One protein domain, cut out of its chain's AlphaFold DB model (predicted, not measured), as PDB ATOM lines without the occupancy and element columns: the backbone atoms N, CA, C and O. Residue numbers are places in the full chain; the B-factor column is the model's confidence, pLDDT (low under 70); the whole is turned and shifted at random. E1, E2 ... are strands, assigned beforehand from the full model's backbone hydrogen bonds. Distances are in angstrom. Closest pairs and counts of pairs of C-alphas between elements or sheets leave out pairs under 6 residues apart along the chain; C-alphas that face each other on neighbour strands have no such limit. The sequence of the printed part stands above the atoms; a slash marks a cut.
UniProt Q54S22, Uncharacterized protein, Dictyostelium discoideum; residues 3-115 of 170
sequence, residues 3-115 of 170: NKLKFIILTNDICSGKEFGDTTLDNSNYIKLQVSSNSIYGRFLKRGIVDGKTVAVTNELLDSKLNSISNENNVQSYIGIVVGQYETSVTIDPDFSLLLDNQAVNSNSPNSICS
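What this domain is: This is residues 3 to 115 of the 170 residues of an uncharacterized protein of Dictyostelium discoideum (UniProt Q54S22). An elongated sandwich of two sheets: a five-stranded sheet, E9 E4 E3 E2 E10, lies face to face with a smaller three-stranded sheet, E1 E8 E7, their strands running nearly the same line along the body. At one end the small hairpin of E5 and E6 extends the body between E4 of the one sheet and E7 of the other, with residues 90 to 91 paired to E5; residues 62 to 73 loop out beyond the smaller sheet. The printed part has 113 residues with ten named strands, E1 to E10 in order, and no named helix: all strand. Each of the three sheets is antiparallel. The whole is only just compact, close to loose, with a radius of gyration of the C-alphas of 15.7 A and spans of 50 by 30 by 20 A.

Where its parts are: In the largest sheet, E9 is residues 94 to 100, 20.0 A long; E4, residues 38 to 45, 23.2 A; E3, residues 28 to 35, 23.2 A; E2, residues 15 to 22, 23.6 A; and E10, residues 112 to 114. In the second sheet, E1 is residues 3 to 8, 16.7 A, from C-alpha 3 at (158.541, 184.127, 121.749); E8 is residues 74 to 82, 26.2 A; and E7 is residues 58 to 61. E5 is residues 47 to 50 and E6 residues 53 to 56. E10 ends at C-alpha 114, (154.518, 159.578, 126.145).

How they stand to each other: The five-stranded sheet is twisted, with edge strands E9 and E10. E2, E3 and E4 form a meander, each strand the antiparallel neighbour of the one before; N 32 and O 19 are 2.8 A apart, N 42 and O 31 2.8 A. E9 and E4 are antiparallel neighbours, with N 97 and O 41 within hydrogen-bond range at 2.8 A, and E2 and E10 are antiparallel neighbours too, with N 16 and O 113 within hydrogen-bond range at 2.8 A. Across the sandwich, two sheets face to face with planes 23 degrees apart, the closest C-alphas of E3 and E8 are those of Leu 33 and Val 75, 6.5 A. E8 is staggered: residues 74 to 79 pair with E1, N 5 and O 77 at 2.9 A, and residues 79 to 82 with E7, N 60 and O 80 at 2.8 A. E4 runs on into E5 at 54 degrees, and E6 into E7 at 45 degrees. E5 and E6 are a hairpin, with N 50 and O 53 at 2.8 A.

The domain as a whole: The C-alphas farthest apart are those of Asp 13 and Glu 87, 50.4 A. The printed part has no cut. The links E7 to E8, E8 to E9 and E9 to E10 are long. Mean pLDDT of the printed part is 90.9; residues 12 to 13 are under 70.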
ATOM      1  N   ASN A   3     159.770 184.712 122.271       83.36
ATOM      2  CA  ASN A   3     158.541 184.127 121.749       83.36
ATOM      3  C   ASN A   3     158.195 182.867 122.542       83.36
ATOM      4  O   ASN A   3     159.052 182.012 122.762       83.36
ATOM      5  N   LYS A   4     156.931 182.741 122.952       88.76
ATOM      6  CA  LYS A   4     156.408 181.563 123.650       88.76
ATOM      7  C   LYS A   4     155.479 180.795 122.721       88.76
ATOM      8  O   LYS A   4     154.422 181.301 122.360       88.76
ATOM      9  N   LEU A   5     155.841 179.557 122.408       84.44
ATOM     10  CA  LEU A   5     154.995 178.617 121.679       84.44
ATOM     11  C   LEU A   5     154.475 177.559 122.646       84.44
ATOM     12  O   LEU A   5     155.230 176.998 123.443       84.44
ATOM     13  N   LYS A   6     153.173 177.290 122.598       87.74
ATOM     14  CA  LYS A   6     152.534 176.263 123.421       87.74
ATOM     15  C   LYS A   6     151.515 175.510 122.581       87.74
ATOM     16  O   LYS A   6     150.654 176.139 121.974       87.74
ATOM     17  N   PHE A   7     151.591 174.186 122.605       85.26
ATOM     18  CA  PHE A   7     150.628 173.307 121.960       85.26
ATOM     19  C   PHE A   7     150.058 172.324 122.985       85.26
ATOM     20  O   PHE A   7     150.802 171.754 123.783       85.26
ATOM     21  N   ILE A   8     148.732 172.184 123.012       83.01
ATOM     22  CA  ILE A   8     148.010 171.375 124.001       83.01
ATOM     23  C   ILE A   8     146.911 170.600 123.284       83.01
ATOM     24  O   ILE A   8     146.124 171.199 122.550       83.01
ATOM     25  N   ILE A   9     146.814 169.302 123.561       79.64
ATOM     26  CA  ILE A   9     145.684 168.457 123.163       79.64
ATOM     27  C   ILE A   9     145.113 167.785 124.417       79.64
ATOM     28  O   ILE A   9     145.855 167.355 125.291       79.64
ATOM     29  N   LEU A  10     143.786 167.714 124.529       74.68
ATOM     30  CA  LEU A  10     143.071 167.218 125.715       74.68
ATOM     31  C   LEU A  10     142.626 165.752 125.566       74.68
ATOM     32  O   LEU A  10     141.461 165.433 125.794       74.68
ATOM     33  N   THR A  11     143.523 164.861 125.145       71.95
ATOM     34  CA  THR A  11     143.222 163.428 124.961       71.95
ATOM     35  C   THR A  11     144.187 162.557 125.754       71.95
ATOM     36  O   THR A  11     145.328 162.950 125.966       71.95
ATOM     37  N   ASN A  12     143.741 161.375 126.175       65.98
ATOM     38  CA  ASN A  12     144.591 160.381 126.839       65.98
ATOM     39  C   ASN A  12     145.249 159.458 125.795       65.98
ATOM     40  O   ASN A  12     144.791 159.415 124.652       65.98
ATOM     41  N   ASP A  13     146.312 158.748 126.187       67.66
ATOM     42  CA  ASP A  13     147.119 157.862 125.326       67.66
ATOM     43  C   ASP A  13     147.782 158.569 124.134       67.66
ATOM     44  O   ASP A  13     147.729 158.115 122.989       67.66
ATOM     45  N   ILE A  14     148.431 159.701 124.400       83.25
ATOM     46  CA  ILE A  14     149.182 160.448 123.391       83.25
ATOM     47  C   ILE A  14     150.633 160.655 123.819       83.25
ATOM     48  O   ILE A  14     151.025 160.449 124.969       83.25
ATOM     49  N   CYS A  15     151.439 161.043 122.840       91.34
ATOM     50  CA  CYS A  15     152.802 161.481 123.048       91.34
ATOM     51  C   CYS A  15     152.965 162.904 122.531       91.34
ATOM     52  O   CYS A  15     152.374 163.283 121.510       91.34
ATOM     53  N   SER A  16     153.835 163.653 123.192       92.79
ATOM     54  CA  SER A  16     154.351 164.916 122.700       92.79
ATOM     55  C   SER A  16     155.796 164.761 122.250       92.79
ATOM     56  O   SER A  16     156.526 163.892 122.723       92.79
ATOM     57  N   GLY A  17     156.199 165.588 121.295       92.39
ATOM     58  CA  GLY A  17     157.550 165.647 120.762       92.39
ATOM     59  C   GLY A  17     157.966 167.095 120.560       92.39
ATOM     60  O   GLY A  17     157.139 167.969 120.273       92.39
ATOM     61  N   LYS A  18     159.262 167.349 120.725       93.40
ATOM     62  CA  LYS A  18     159.860 168.663 120.504       93.40
ATOM     63  C   LYS A  18     161.178 168.530 119.769       93.40
ATOM     64  O   LYS A  18     162.050 167.749 120.149       93.40
ATOM     65  N   GLU A  19     161.334 169.373 118.765       94.19
ATOM     66  CA  GLU A  19     162.535 169.447 117.957       94.19
ATOM     67  C   GLU A  19     162.900 170.906 117.720       94.19
ATOM     68  O   GLU A  19     162.031 171.743 117.476       94.19
ATOM     69  N   PHE A  20     164.189 171.209 117.810       95.02
ATOM     70  CA  PHE A  20     164.751 172.508 117.472       95.02
ATOM     71  C   PHE A  20     166.056 172.275 116.724       95.02
ATOM     72  O   PHE A  20     166.869 171.455 117.155       95.02
ATOM     73  N   GLY A  21     166.254 172.986 115.620       95.40
ATOM     74  CA  GLY A  21     167.415 172.763 114.774       95.40
ATOM     75  C   GLY A  21     167.658 173.865 113.758       95.40
ATOM     76  O   GLY A  21     167.005 174.913 113.759       95.40
ATOM     77  N   ASP A  22     168.633 173.611 112.895       95.10
ATOM     78  CA  ASP A  22     168.988 174.465 111.771       95.10
ATOM     79  C   ASP A  22     168.390 173.915 110.478       95.10
ATOM     80  O   ASP A  22     168.411 172.712 110.218       95.10
ATOM     81  N   THR A  23     167.913 174.811 109.626       91.56
ATOM     82  CA  THR A  23     167.590 174.493 108.238       91.56
ATOM     83  C   THR A  23     168.785 174.832 107.346       91.56
ATOM     84  O   THR A  23     169.418 175.885 107.461       91.56
ATOM     85  N   THR A  24     169.115 173.938 106.416       84.40
ATOM     86  CA  THR A  24     170.263 174.131 105.517       84.40
ATOM     87  C   THR A  24     169.952 175.073 104.354       84.40
ATOM     88  O   THR A  24     170.830 175.811 103.918       84.40
ATOM     89  N   LEU A  25     168.712 175.065 103.854       85.50
ATOM     90  CA  LEU A  25     168.346 175.753 102.613       85.50
ATOM     91  C   LEU A  25     168.133 177.265 102.780       85.50
ATOM     92  O   LEU A  25     168.535 178.033 101.913       85.50
ATOM     93  N   ASP A  26     167.495 177.700 103.866       86.08
ATOM     94  CA  ASP A  26     167.083 179.100 104.062       86.08
ATOM     95  C   ASP A  26     167.814 179.815 105.214       86.08
ATOM     96  O   ASP A  26     167.487 180.961 105.531       86.08
ATOM     97  N   ASN A  27     168.843 179.174 105.788       90.27
ATOM     98  CA  ASN A  27     169.664 179.704 106.882       90.27
ATOM     99  C   ASN A  27     168.808 180.247 108.042       90.27
ATOM    100  O   ASN A  27     168.915 181.410 108.451       90.27
ATOM    101  N   SER A  28     167.919 179.398 108.551       95.16
ATOM    102  CA  SER A  28     167.009 179.716 109.643       95.16
ATOM    103  C   SER A  28     167.102 178.658 110.743       95.16
ATOM    104  O   SER A  28     167.749 177.620 110.589       95.16
ATOM    105  N   ASN A  29     166.521 178.958 111.899       96.30
ATOM    106  CA  ASN A  29     166.233 177.947 112.904       96.30
ATOM    107  C   ASN A  29     164.779 177.529 112.773       96.30
ATOM    108  O   ASN A  29     163.918 178.371 112.520       96.30
ATOM    109  N   TYR A  30     164.496 176.252 112.998       95.67
ATOM    110  CA  TYR A  30     163.126 175.781 113.117       95.67
ATOM    111  C   TYR A  30     162.853 175.244 114.509       95.67
ATOM    112  O   TYR A  30     163.749 174.767 115.207       95.67
ATOM    113  N   ILE A  31     161.582 175.294 114.881       95.21
ATOM    114  CA  ILE A  31     161.039 174.543 115.996       95.21
ATOM    115  C   ILE A  31     159.855 173.722 115.506       95.21
ATOM    116  O   ILE A  31     158.993 174.231 114.793       95.21
ATOM    117  N   LYS A  32     159.787 172.460 115.914       94.27
ATOM    118  CA  LYS A  32     158.611 171.616 115.729       94.27
ATOM    119  C   LYS A  32     158.103 171.188 117.096       94.27
ATOM    120  O   LYS A  32     158.815 170.544 117.863       94.27
ATOM    121  N   LEU A  33     156.866 171.559 117.395       94.06
ATOM    122  CA  LEU A  33     156.127 171.115 118.569       94.06
ATOM    123  C   LEU A  33     155.029 170.177 118.093       94.06
ATOM    124  O   LEU A  33     154.160 170.608 117.343       94.06
ATOM    125  N   GLN A  34     155.058 168.919 118.510       92.14
ATOM    126  CA  GLN A  34     154.091 167.920 118.068       92.14
ATOM    127  C   GLN A  34     153.374 167.313 119.268       92.14
ATOM    128  O   GLN A  34     153.998 167.005 120.280       92.14
ATOM    129  N   VAL A  35     152.064 167.128 119.148       91.00
ATOM    130  CA  VAL A  35     151.267 166.324 120.077       91.00
ATOM    131  C   VAL A  35     150.379 165.416 119.232       91.00
ATOM    132  O   VAL A  35     149.616 165.891 118.387       91.00
ATOM    133  N   SER A  36     150.493 164.102 119.433       87.16
ATOM    134  CA  SER A  36     149.858 163.101 118.568       87.16
ATOM    135  C   SER A  36     150.233 163.320 117.084       87.16
ATOM    136  O   SER A  36     151.422 163.371 116.760       87.16
ATOM    137  N   SER A  37     149.263 163.447 116.175       87.15
ATOM    138  CA  SER A  37     149.454 163.687 114.734       87.15
ATOM    139  C   SER A  37     149.439 165.164 114.317       87.15
ATOM    140  O   SER A  37     149.493 165.461 113.126       87.15
ATOM    141  N   ASN A  38     149.353 166.106 115.259       89.37
ATOM    142  CA  ASN A  38     149.330 167.534 114.943       89.37
ATOM    143  C   ASN A  38     150.656 168.168 115.351       89.37
ATOM    144  O   ASN A  38     151.090 167.989 116.495       89.37
ATOM    145  N   SER A  39     151.264 168.948 114.459       91.64
ATOM    146  CA  SER A  39     152.437 169.745 114.799       91.64
ATOM    147  C   SER A  39     152.291 171.213 114.452       91.64
ATOM    148  O   SER A  39     151.683 171.606 113.461       91.64
ATOM    149  N   ILE A  40     152.891 172.042 115.294       92.77
ATOM    150  CA  ILE A  40     153.199 173.429 114.991       92.77
ATOM    151  C   ILE A  40     154.663 173.473 114.587       92.77
ATOM    152  O   ILE A  40     155.544 173.077 115.353       92.77
ATOM    153  N   TYR A  41     154.906 173.983 113.392       93.84
ATOM    154  CA  TYR A  41     156.226 174.286 112.881       93.84
ATOM    155  C   TYR A  41     156.433 175.798 112.925       93.84
ATOM    156  O   TYR A  41     155.631 176.549 112.378       93.84
ATOM    157  N   GLY A  42     157.490 176.248 113.585       94.40
ATOM    158  CA  GLY A  42     157.921 177.638 113.584       94.40
ATOM    159  C   GLY A  42     159.262 177.774 112.883       94.40
ATOM    160  O   GLY A  42     160.141 176.938 113.079       94.40
ATOM    161  N   ARG A  43     159.432 178.836 112.103       94.67
ATOM    162  CA  ARG A  43     160.689 179.201 111.458       94.67
ATOM    163  C   ARG A  43     161.130 180.580 111.931       94.67
ATOM    164  O   ARG A  43     160.346 181.524 111.956       94.67
ATOM    165  N   PHE A  44     162.408 180.694 112.263       95.54
ATOM    166  CA  PHE A  44     163.031 181.906 112.773       95.54
ATOM    167  C   PHE A  44     164.253 182.238 111.928       95.54
ATOM    168  O   PHE A  44     165.268 181.537 111.961       95.54
ATOM    169  N   LEU A  45     164.163 183.317 111.158       94.95
ATOM    170  CA  LEU A  45     165.280 183.780 110.346       94.95
ATOM    171  C   LEU A  45     166.473 184.168 111.232       94.95
ATOM    172  O   LEU A  45     166.307 184.753 112.300       94.95
ATOM    173  N   LYS A  46     167.696 183.908 110.760       95.56
ATOM    174  CA  LYS A  46     168.937 184.404 111.390       95.56
ATOM    175  C   LYS A  46     169.280 185.838 110.960       95.56
ATOM    176  O   LYS A  46     170.440 186.248 110.967       95.56
ATOM    177  N   ARG A  47     168.269 186.603 110.533       94.97
ATOM    178  CA  ARG A  47     168.375 188.013 110.141       94.97
ATOM    179  C   ARG A  47     167.169 188.813 110.626       94.97
ATOM    180  O   ARG A  47     166.063 188.284 110.681       94.97
ATOM    181  N   GLY A  48     167.390 190.087 110.910       94.75
ATOM    182  CA  GLY A  48     166.352 191.076 111.197       94.75
ATOM    183  C   GLY A  48     166.731 192.427 110.598       94.75
ATOM    184  O   GLY A  48     167.854 192.600 110.125       94.75
ATOM    185  N   ILE A  49     165.804 193.379 110.603       96.61
ATOM    186  CA  ILE A  49     166.082 194.767 110.223       96.61
ATOM    187  C   ILE A  49     166.230 195.568 111.513       96.61
ATOM    188  O   ILE A  49     165.281 195.685 112.280       96.61
ATOM    189  N   VAL A  50     167.419 196.104 111.753       96.45
ATOM    190  CA  VAL A  50     167.741 196.936 112.910       96.45
ATOM    191  C   VAL A  50     168.125 198.316 112.409       96.45
ATOM    192  O   VAL A  50     169.035 198.440 111.591       96.45
ATOM    193  N   ASP A  51     167.390 199.338 112.846       95.94
ATOM    194  CA  ASP A  51     167.593 200.734 112.433       95.94
ATOM    195  C   ASP A  51     167.680 200.898 110.901       95.94
ATOM    196  O   ASP A  51     168.535 201.594 110.353       95.94
ATOM    197  N   GLY A  52     166.807 200.179 110.189       95.52
ATOM    198  CA  GLY A  52     166.736 200.186 108.725       95.52
ATOM    199  C   GLY A  52     167.803 199.349 108.007       95.52
ATOM    200  O   GLY A  52     167.812 199.320 106.777       95.52
ATOM    201  N   LYS A  53     168.685 198.643 108.728       96.25
ATOM    202  CA  LYS A  53     169.722 197.776 108.144       96.25
ATOM    203  C   LYS A  53     169.453 196.308 108.436       96.25
ATOM    204  O   LYS A  53     169.145 195.937 109.562       96.25
ATOM    205  N   THR A  54     169.643 195.450 107.439       96.10
ATOM    206  CA  THR A  54     169.619 194.001 107.658       96.10
ATOM    207  C   THR A  54     170.848 193.586 108.458       96.10
ATOM    208  O   THR A  54     171.977 193.772 108.005       96.10
ATOM    209  N   VAL A  55     170.633 192.997 109.628       95.44
ATOM    210  CA  VAL A  55     171.686 192.481 110.508       95.44
ATOM    211  C   VAL A  55     171.444 191.010 110.813       95.44
ATOM    212  O   VAL A  55     170.307 190.534 110.781       95.44
ATOM    213  N   ALA A  56     172.517 190.284 111.120       95.07
ATOM    214  CA  ALA A  56     172.404 188.927 111.632       95.07
ATOM    215  C   ALA A  56     171.812 188.946 113.050       95.07
ATOM    216  O   ALA A  56     172.178 189.789 113.871       95.07
ATOM    217  N   VAL A  57     170.914 188.004 113.331       95.41
ATOM    218  CA  VAL A  57     170.345 187.771 114.666       95.41
ATOM    219  C   VAL A  57     170.501 186.301 115.024       95.41
ATOM    220  O   VAL A  57     170.575 185.441 114.143       95.41
ATOM    221  N   THR A  58     170.546 186.004 116.317       96.07
ATOM    222  CA  THR A  58     170.717 184.635 116.814       96.07
ATOM    223  C   THR A  58     169.440 184.166 117.491       96.07
ATOM    224  O   THR A  58     168.863 184.898 118.293       96.07
ATOM    225  N   ASN A  59     169.005 182.944 117.182       95.90
ATOM    226  CA  ASN A  59     167.862 182.318 117.836       95.90
ATOM    227  C   ASN A  59     168.361 181.299 118.862       95.90
ATOM    228  O   ASN A  59     169.150 180.417 118.529       95.90
ATOM    229  N   GLU A  60     167.893 181.408 120.099       95.68
ATOM    230  CA  GLU A  60     168.277 180.528 121.199       95.68
ATOM    231  C   GLU A  60     167.054 179.859 121.819       95.68
ATOM    232  O   GLU A  60     166.029 180.499 122.065       95.68
ATOM    233  N   LEU A  61     167.190 178.576 122.148       95.69
ATOM    234  CA  LEU A  61     166.218 177.877 122.977       95.69
ATOM    235  C   LEU A  61     166.385 178.318 124.441       95.69
ATOM    236  O   LEU A  61     167.452 178.155 125.033       95.69
ATOM    237  N   LEU A  62     165.326 178.862 125.039       96.43
ATOM    238  CA  LEU A  62     165.319 179.376 126.417       96.43
ATOM    239  C   LEU A  62     164.559 178.468 127.397       96.43
ATOM    240  O   LEU A  62     164.301 178.862 128.533       96.43
ATOM    241  N   ASP A  63     164.220 177.251 126.980       94.47
ATOM    242  CA  ASP A  63     163.400 176.295 127.734       94.47
ATOM    243  C   ASP A  63     163.932 176.002 129.141       94.47
ATOM    244  O   ASP A  63     163.162 175.992 130.104       94.47
ATOM    245  N   SER A  64     165.251 175.829 129.269       92.92
ATOM    246  CA  SER A  64     165.925 175.582 130.550       92.92
ATOM    247  C   SER A  64     165.930 176.804 131.468       92.92
ATOM    248  O   SER A  64     165.881 176.659 132.684       92.92
ATOM    249  N   LYS A  65     165.962 178.015 130.897       94.61
ATOM    250  CA  LYS A  65     165.977 179.280 131.646       94.61
ATOM    251  C   LYS A  65     164.573 179.695 132.104       94.61
ATOM    252  O   LYS A  65     164.446 180.411 133.090       94.61
ATOM    253  N   LEU A  66     163.530 179.269 131.384       94.09
ATOM    254  CA  LEU A  66     162.142 179.716 131.575       94.09
ATOM    255  C   LEU A  66     161.178 178.602 132.012       94.09
ATOM    256  O   LEU A  66     159.964 178.792 131.950       94.09
ATOM    257  N   ASN A  67     161.701 177.463 132.477       91.61
ATOM    258  CA  ASN A  67     160.924 176.335 133.003       91.61
ATOM    259  C   ASN A  67     159.802 175.894 132.048       91.61
ATOM    260  O   ASN A  67     158.617 175.911 132.394       91.61
ATOM    261  N   SER A  68     160.168 175.534 130.813       90.95
ATOM    262  CA  SER A  68     159.189 175.070 129.826       90.95
ATOM    263  C   SER A  68     158.415 173.851 130.322       90.95
ATOM    264  O   SER A  68     159.007 172.879 130.790       90.95
ATOM    265  N   ILE A  69     157.097 173.870 130.143       88.92
ATOM    266  CA  ILE A  69     156.247 172.711 130.422       88.92
ATOM    267  C   ILE A  69     156.399 171.702 129.280       88.92
ATOM    268  O   ILE A  69     156.257 172.049 128.107       88.92
ATOM    269  N   SER A  70     156.690 170.447 129.595       87.96
ATOM    270  CA  SER A  70     156.670 169.353 128.623       87.96
ATOM    271  C   SER A  70     156.125 168.113 129.318       87.96
ATOM    272  O   SER A  70     156.737 167.598 130.247       87.96
ATOM    273  N   ASN A  71     154.935 167.697 128.907       89.55
ATOM    274  CA  ASN A  71     154.298 166.455 129.310       89.55
ATOM    275  C   ASN A  71     153.656 165.806 128.074       89.55
ATOM    276  O   ASN A  71     153.757 166.330 126.964       89.55
ATOM    277  N   GLU A  72     152.993 164.680 128.260       86.85
ATOM    278  CA  GLU A  72     152.431 163.827 127.210       86.85
ATOM    279  C   GLU A  72     151.456 164.567 126.283       86.85
ATOM    280  O   GLU A  72     151.396 164.319 125.079       86.85
ATOM    281  N   ASN A  73     150.735 165.535 126.852       89.05
ATOM    282  CA  ASN A  73     149.586 166.198 126.239       89.05
ATOM    283  C   ASN A  73     149.829 167.696 125.978       89.05
ATOM    284  O   ASN A  73     149.001 168.382 125.372       89.05
ATOM    285  N   ASN A  74     150.936 168.238 126.481       90.51
ATOM    286  CA  ASN A  74     151.254 169.658 126.482       90.51
ATOM    287  C   ASN A  74     152.757 169.837 126.308       90.51
ATOM    288  O   ASN A  74     153.554 169.485 127.179       90.51
ATOM    289  N   VAL A  75     153.120 170.468 125.200       92.88
ATOM    290  CA  VAL A  75     154.497 170.828 124.897       92.88
ATOM    291  C   VAL A  75     154.600 172.338 124.741       92.88
ATOM    292  O   VAL A  75     153.811 172.997 124.058       92.88
ATOM    293  N   GLN A  76     155.586 172.908 125.420       93.59
ATOM    294  CA  GLN A  76     155.890 174.325 125.401       93.59
ATOM    295  C   GLN A  76     157.360 174.532 125.084       93.59
ATOM    296  O   GLN A  76     158.217 173.739 125.483       93.59
ATOM    297  N   SER A  77     157.633 175.642 124.409       95.43
ATOM    298  CA  SER A  77     158.986 176.112 124.201       95.43
ATOM    299  C   SER A  77     159.060 177.635 124.128       95.43
ATOM    300  O   SER A  77     158.091 178.316 123.775       95.43
ATOM    301  N   TYR A  78     160.222 178.159 124.492       95.72
ATOM    302  CA  TYR A  78     160.581 179.560 124.448       95.72
ATOM    303  C   TYR A  78     161.762 179.749 123.505       95.72
ATOM    304  O   TYR A  78     162.846 179.217 123.746       95.72
ATOM    305  N   ILE A  79     161.568 180.561 122.471       95.41
ATOM    306  CA  ILE A  79     162.629 180.948 121.543       95.41
ATOM    307  C   ILE A  79     162.981 182.411 121.785       95.41
ATOM    308  O   ILE A  79     162.143 183.306 121.642       95.41
ATOM    309  N   GLY A  80     164.227 182.654 122.175       95.66
ATOM    310  CA  GLY A  80     164.811 183.982 122.265       95.66
ATOM    311  C   GLY A  80     165.401 184.393 120.927       95.66
ATOM    312  O   GLY A  80     166.156 183.632 120.339       95.66
ATOM    313  N   ILE A  81     165.092 185.604 120.477       96.00
ATOM    314  CA  ILE A  81     165.771 186.233 119.342       96.00
ATOM    315  C   ILE A  81     166.674 187.323 119.907       96.00
ATOM    316  O   ILE A  81     166.194 188.319 120.477       96.00
ATOM    317  N   VAL A  82     167.974 187.069 119.808       95.33
ATOM    318  CA  VAL A  82     169.056 187.904 120.315       95.33
ATOM    319  C   VAL A  82     169.456 188.877 119.222       95.33
ATOM    320  O   VAL A  82     169.874 188.490 118.130       95.33
ATOM    321  N   VAL A  83     169.302 190.155 119.540       94.86
ATOM    322  CA  VAL A  83     169.645 191.273 118.672       94.86
ATOM    323  C   VAL A  83     170.723 192.079 119.379       94.86
ATOM    324  O   VAL A  83     170.682 192.218 120.603       94.86
ATOM    325  N   GLY A  84     171.700 192.563 118.613       91.38
ATOM    326  CA  GLY A  84     172.718 193.475 119.122       91.38
ATOM    327  C   GLY A  84     172.133 194.823 119.553       91.38
ATOM    328  O   GLY A  84     170.918 195.023 119.590       91.38
ATOM    329  N   GLN A  85     173.014 195.767 119.871       93.97
ATOM    330  CA  GLN A  85     172.600 197.131 120.186       93.97
ATOM    331  C   GLN A  85     171.839 197.758 119.008       93.97
ATOM    332  O   GLN A  85     172.243 197.611 117.855       93.97
ATOM    333  N   TYR A  86     170.757 198.463 119.328       95.49
ATOM    334  CA  TYR A  86     169.947 199.235 118.392       95.49
ATOM    335  C   TYR A  86     169.535 200.561 119.032       95.49
ATOM    336  O   TYR A  86     169.514 200.677 120.262       95.49
ATOM    337  N   GLU A  87     169.208 201.547 118.204       96.18
ATOM    338  CA  GLU A  87     168.842 202.896 118.644       96.18
ATOM    339  C   GLU A  87     167.337 203.160 118.539       96.18
ATOM    340  O   GLU A  87     166.759 203.792 119.422       96.18
ATOM    341  N   THR A  88     166.687 202.678 117.477       95.99
ATOM    342  CA  THR A  88     165.327 203.104 117.109       95.99
ATOM    343  C   THR A  88     164.354 201.951 116.912       95.99
ATOM    344  O   THR A  88     163.231 202.011 117.411       95.99
ATOM    345  N   SER A  89     164.739 200.899 116.186       96.59
ATOM    346  CA  SER A  89     163.799 199.843 115.808       96.59
ATOM    347  C   SER A  89     164.472 198.512 115.520       96.59
ATOM    348  O   SER A  89     165.605 198.438 115.046       96.59
ATOM    349  N   VAL A  90     163.717 197.452 115.790       96.52
ATOM    350  CA  VAL A  90     164.075 196.069 115.500       96.52
ATOM    351  C   VAL A  90     162.846 195.401 114.900       96.52
ATOM    352  O   VAL A  90     161.832 195.241 115.579       96.52
ATOM    353  N   THR A  91     162.945 194.992 113.641       95.54
ATOM    354  CA  THR A  91     161.908 194.251 112.920       95.54
ATOM    355  C   THR A  91     162.395 192.829 112.684       95.54
ATOM    356  O   THR A  91     163.450 192.608 112.085       95.54
ATOM    357  N   ILE A  92     161.621 191.859 113.164       94.07
ATOM    358  CA  ILE A  92     161.899 190.425 113.056       94.07
ATOM    359  C   ILE A  92     160.646 189.747 112.504       94.07
ATOM    360  O   ILE A  92     159.537 190.169 112.823       94.07
ATOM    361  N   ASP A  93     160.836 188.695 111.713       90.31
ATOM    362  CA  ASP A  93     159.771 187.995 110.996       90.31
ATOM    363  C   ASP A  93     159.774 186.496 111.358       90.31
ATOM    364  O   ASP A  93     160.497 185.710 110.738       90.31
ATOM    365  N   PRO A  94     159.106 186.091 112.456       90.19
ATOM    366  CA  PRO A  94     158.894 184.682 112.758       90.19
ATOM    367  C   PRO A  94     157.698 184.127 111.965       90.19
ATOM    368  O   PRO A  94     156.606 184.689 112.018       90.19
ATOM    369  N   ASP A  95     157.878 182.972 111.321       91.41
ATOM    370  CA  ASP A  95     156.817 182.286 110.571       91.41
ATOM    371  C   ASP A  95     156.293 181.074 111.345       91.41
ATOM    372  O   ASP A  95     157.078 180.327 111.933       91.41
ATOM    373  N   PHE A  96     154.985 180.807 111.287       93.09
ATOM    374  CA  PHE A  96     154.381 179.628 111.914       93.09
ATOM    375  C   PHE A  96     153.408 178.922 110.970       93.09
ATOM    376  O   PHE A  96     152.579 179.560 110.326       93.09
ATOM    377  N   SER A  97     153.465 177.593 110.962       93.59
ATOM    378  CA  SER A  97     152.596 176.716 110.182       93.59
ATOM    379  C   SER A  97     152.046 175.605 111.066       93.59
ATOM    380  O   SER A  97     152.774 174.997 111.849       93.59
ATOM    381  N   LEU A  98     150.760 175.304 110.905       91.49
ATOM    382  CA  LEU A  98     150.163 174.085 111.439       91.49
ATOM    383  C   LEU A  98     150.319 172.976 110.395       91.49
ATOM    384  O   LEU A  98     149.912 173.150 109.247       91.49
ATOM    385  N   LEU A  99     150.898 171.848 110.790       89.77
ATOM    386  CA  LEU A  99     151.100 170.681 109.943       89.77
ATOM    387  C   LEU A  99     150.311 169.494 110.506       89.77
ATOM    388  O   LEU A  99     150.254 169.267 111.717       89.77
ATOM    389  N   LEU A 100     149.717 168.721 109.602       86.27
ATOM    390  CA  LEU A 100     149.176 167.403 109.909       86.27
ATOM    391  C   LEU A 100     150.264 166.380 109.587       86.27
ATOM    392  O   LEU A 100     150.642 166.223 108.427       86.27
ATOM    393  N   ASP A 101     150.789 165.716 110.609       83.10
ATOM    394  CA  ASP A 101     151.807 164.687 110.444       83.10
ATOM    395  C   ASP A 101     151.160 163.329 110.162       83.10
ATOM    396  O   ASP A 101     150.278 162.864 110.886       83.10
ATOM    397  N   ASN A 102     151.666 162.632 109.145       83.32
ATOM    398  CA  ASN A 102     151.233 161.274 108.810       83.32
ATOM    399  C   ASN A 102     151.598 160.247 109.893       83.32
ATOM    400  O   ASN A 102     151.092 159.126 109.867       83.32
ATOM    401  N   GLN A 103     152.524 160.586 110.792       84.59
ATOM    402  CA  GLN A 103     152.996 159.725 111.870       84.59
ATOM    403  C   GLN A 103     152.797 160.440 113.202       84.59
ATOM    404  O   GLN A 103     153.354 161.515 113.428       84.59
ATOM    405  N   ALA A 104     152.015 159.826 114.087       87.09
ATOM    406  CA  ALA A 104     151.891 160.302 115.453       87.09
ATOM    407  C   ALA A 104     153.201 160.074 116.219       87.09
ATOM    408  O   ALA A 104     153.896 159.071 116.003       87.09
ATOM    409  N   VAL A 105     153.516 160.992 117.134       88.25
ATOM    410  CA  VAL A 105     154.626 160.800 118.076       88.25
ATOM    411  C   VAL A 105     154.388 159.509 118.860       88.25
ATOM    412  O   VAL A 105     153.274 159.235 119.302       88.25
ATOM    413  N   ASN A 106     155.440 158.714 119.024       88.40
ATOM    414  CA  ASN A 106     155.433 157.485 119.809       88.40
ATOM    415  C   ASN A 106     156.721 157.383 120.638       88.40
ATOM    416  O   ASN A 106     157.616 158.209 120.496       88.40
ATOM    417  N   SER A 107     156.842 156.352 121.476       86.06
ATOM    418  CA  SER A 107     157.983 156.188 122.393       86.06
ATOM    419  C   SER A 107     159.344 156.017 121.707       86.06
ATOM    420  O   SER A 107     160.369 156.167 122.363       86.06
ATOM    421  N   ASN A 108     159.376 155.697 120.409       86.51
ATOM    422  CA  ASN A 108     160.616 155.624 119.631       86.51
ATOM    423  C   ASN A 108     160.950 156.952 118.931       86.51
ATOM    424  O   ASN A 108     162.015 157.074 118.326       86.51
ATOM    425  N   SER A 109     160.045 157.933 118.958       87.33
ATOM    426  CA  SER A 109     160.289 159.255 118.389       87.33
ATOM    427  C   SER A 109     161.330 160.015 119.225       87.33
ATOM    428  O   SER A 109     161.328 159.906 120.457       87.33
ATOM    429  N   PRO A 110     162.206 160.810 118.588       85.78
ATOM    430  CA  PRO A 110     163.220 161.581 119.297       85.78
ATOM    431  C   PRO A 110     162.570 162.603 120.232       85.78
ATOM    432  O   PRO A 110     161.575 163.232 119.876       85.78
ATOM    433  N   ASN A 111     163.152 162.776 121.422       89.48
ATOM    434  CA  ASN A 111     162.682 163.717 122.448       89.48
ATOM    435  C   ASN A 111     161.178 163.587 122.767       89.48
ATOM    436  O   ASN A 111     160.515 164.590 123.040       89.48
ATOM    437  N   SER A 112     160.630 162.371 122.684       91.37
ATOM    438  CA  SER A 112     159.218 162.125 122.962       91.37
ATOM    439  C   SER A 112     158.939 161.990 124.458       91.37
ATOM    440  O   SER A 112     159.729 161.420 125.211       91.37
ATOM    441  N   ILE A 113     157.788 162.507 124.881       90.80
ATOM    442  CA  ILE A 113     157.208 162.273 126.201       90.80
ATOM    443  C   ILE A 113     155.853 161.627 125.962       90.80
ATOM    444  O   ILE A 113     154.959 162.242 125.387       90.80
ATOM    445  N   CYS A 114     155.718 160.373 126.362       90.17
ATOM    446  CA  CYS A 114     154.518 159.578 126.145       90.17
ATOM    447  C   CYS A 114     153.872 159.243 127.472       90.17
ATOM    448  O   CYS A 114     154.584 158.954 128.438       90.17
ATOM    449  N   SER A 115     152.538 159.181 127.492       79.94
ATOM    450  CA  SER A 115     151.869 158.499 128.595       79.94
ATOM    451  C   SER A 115     152.405 157.082 128.583       79.94
ATOM    452  O   SER A 115     152.356 156.407 127.553       79.94
TER     453      SER A 115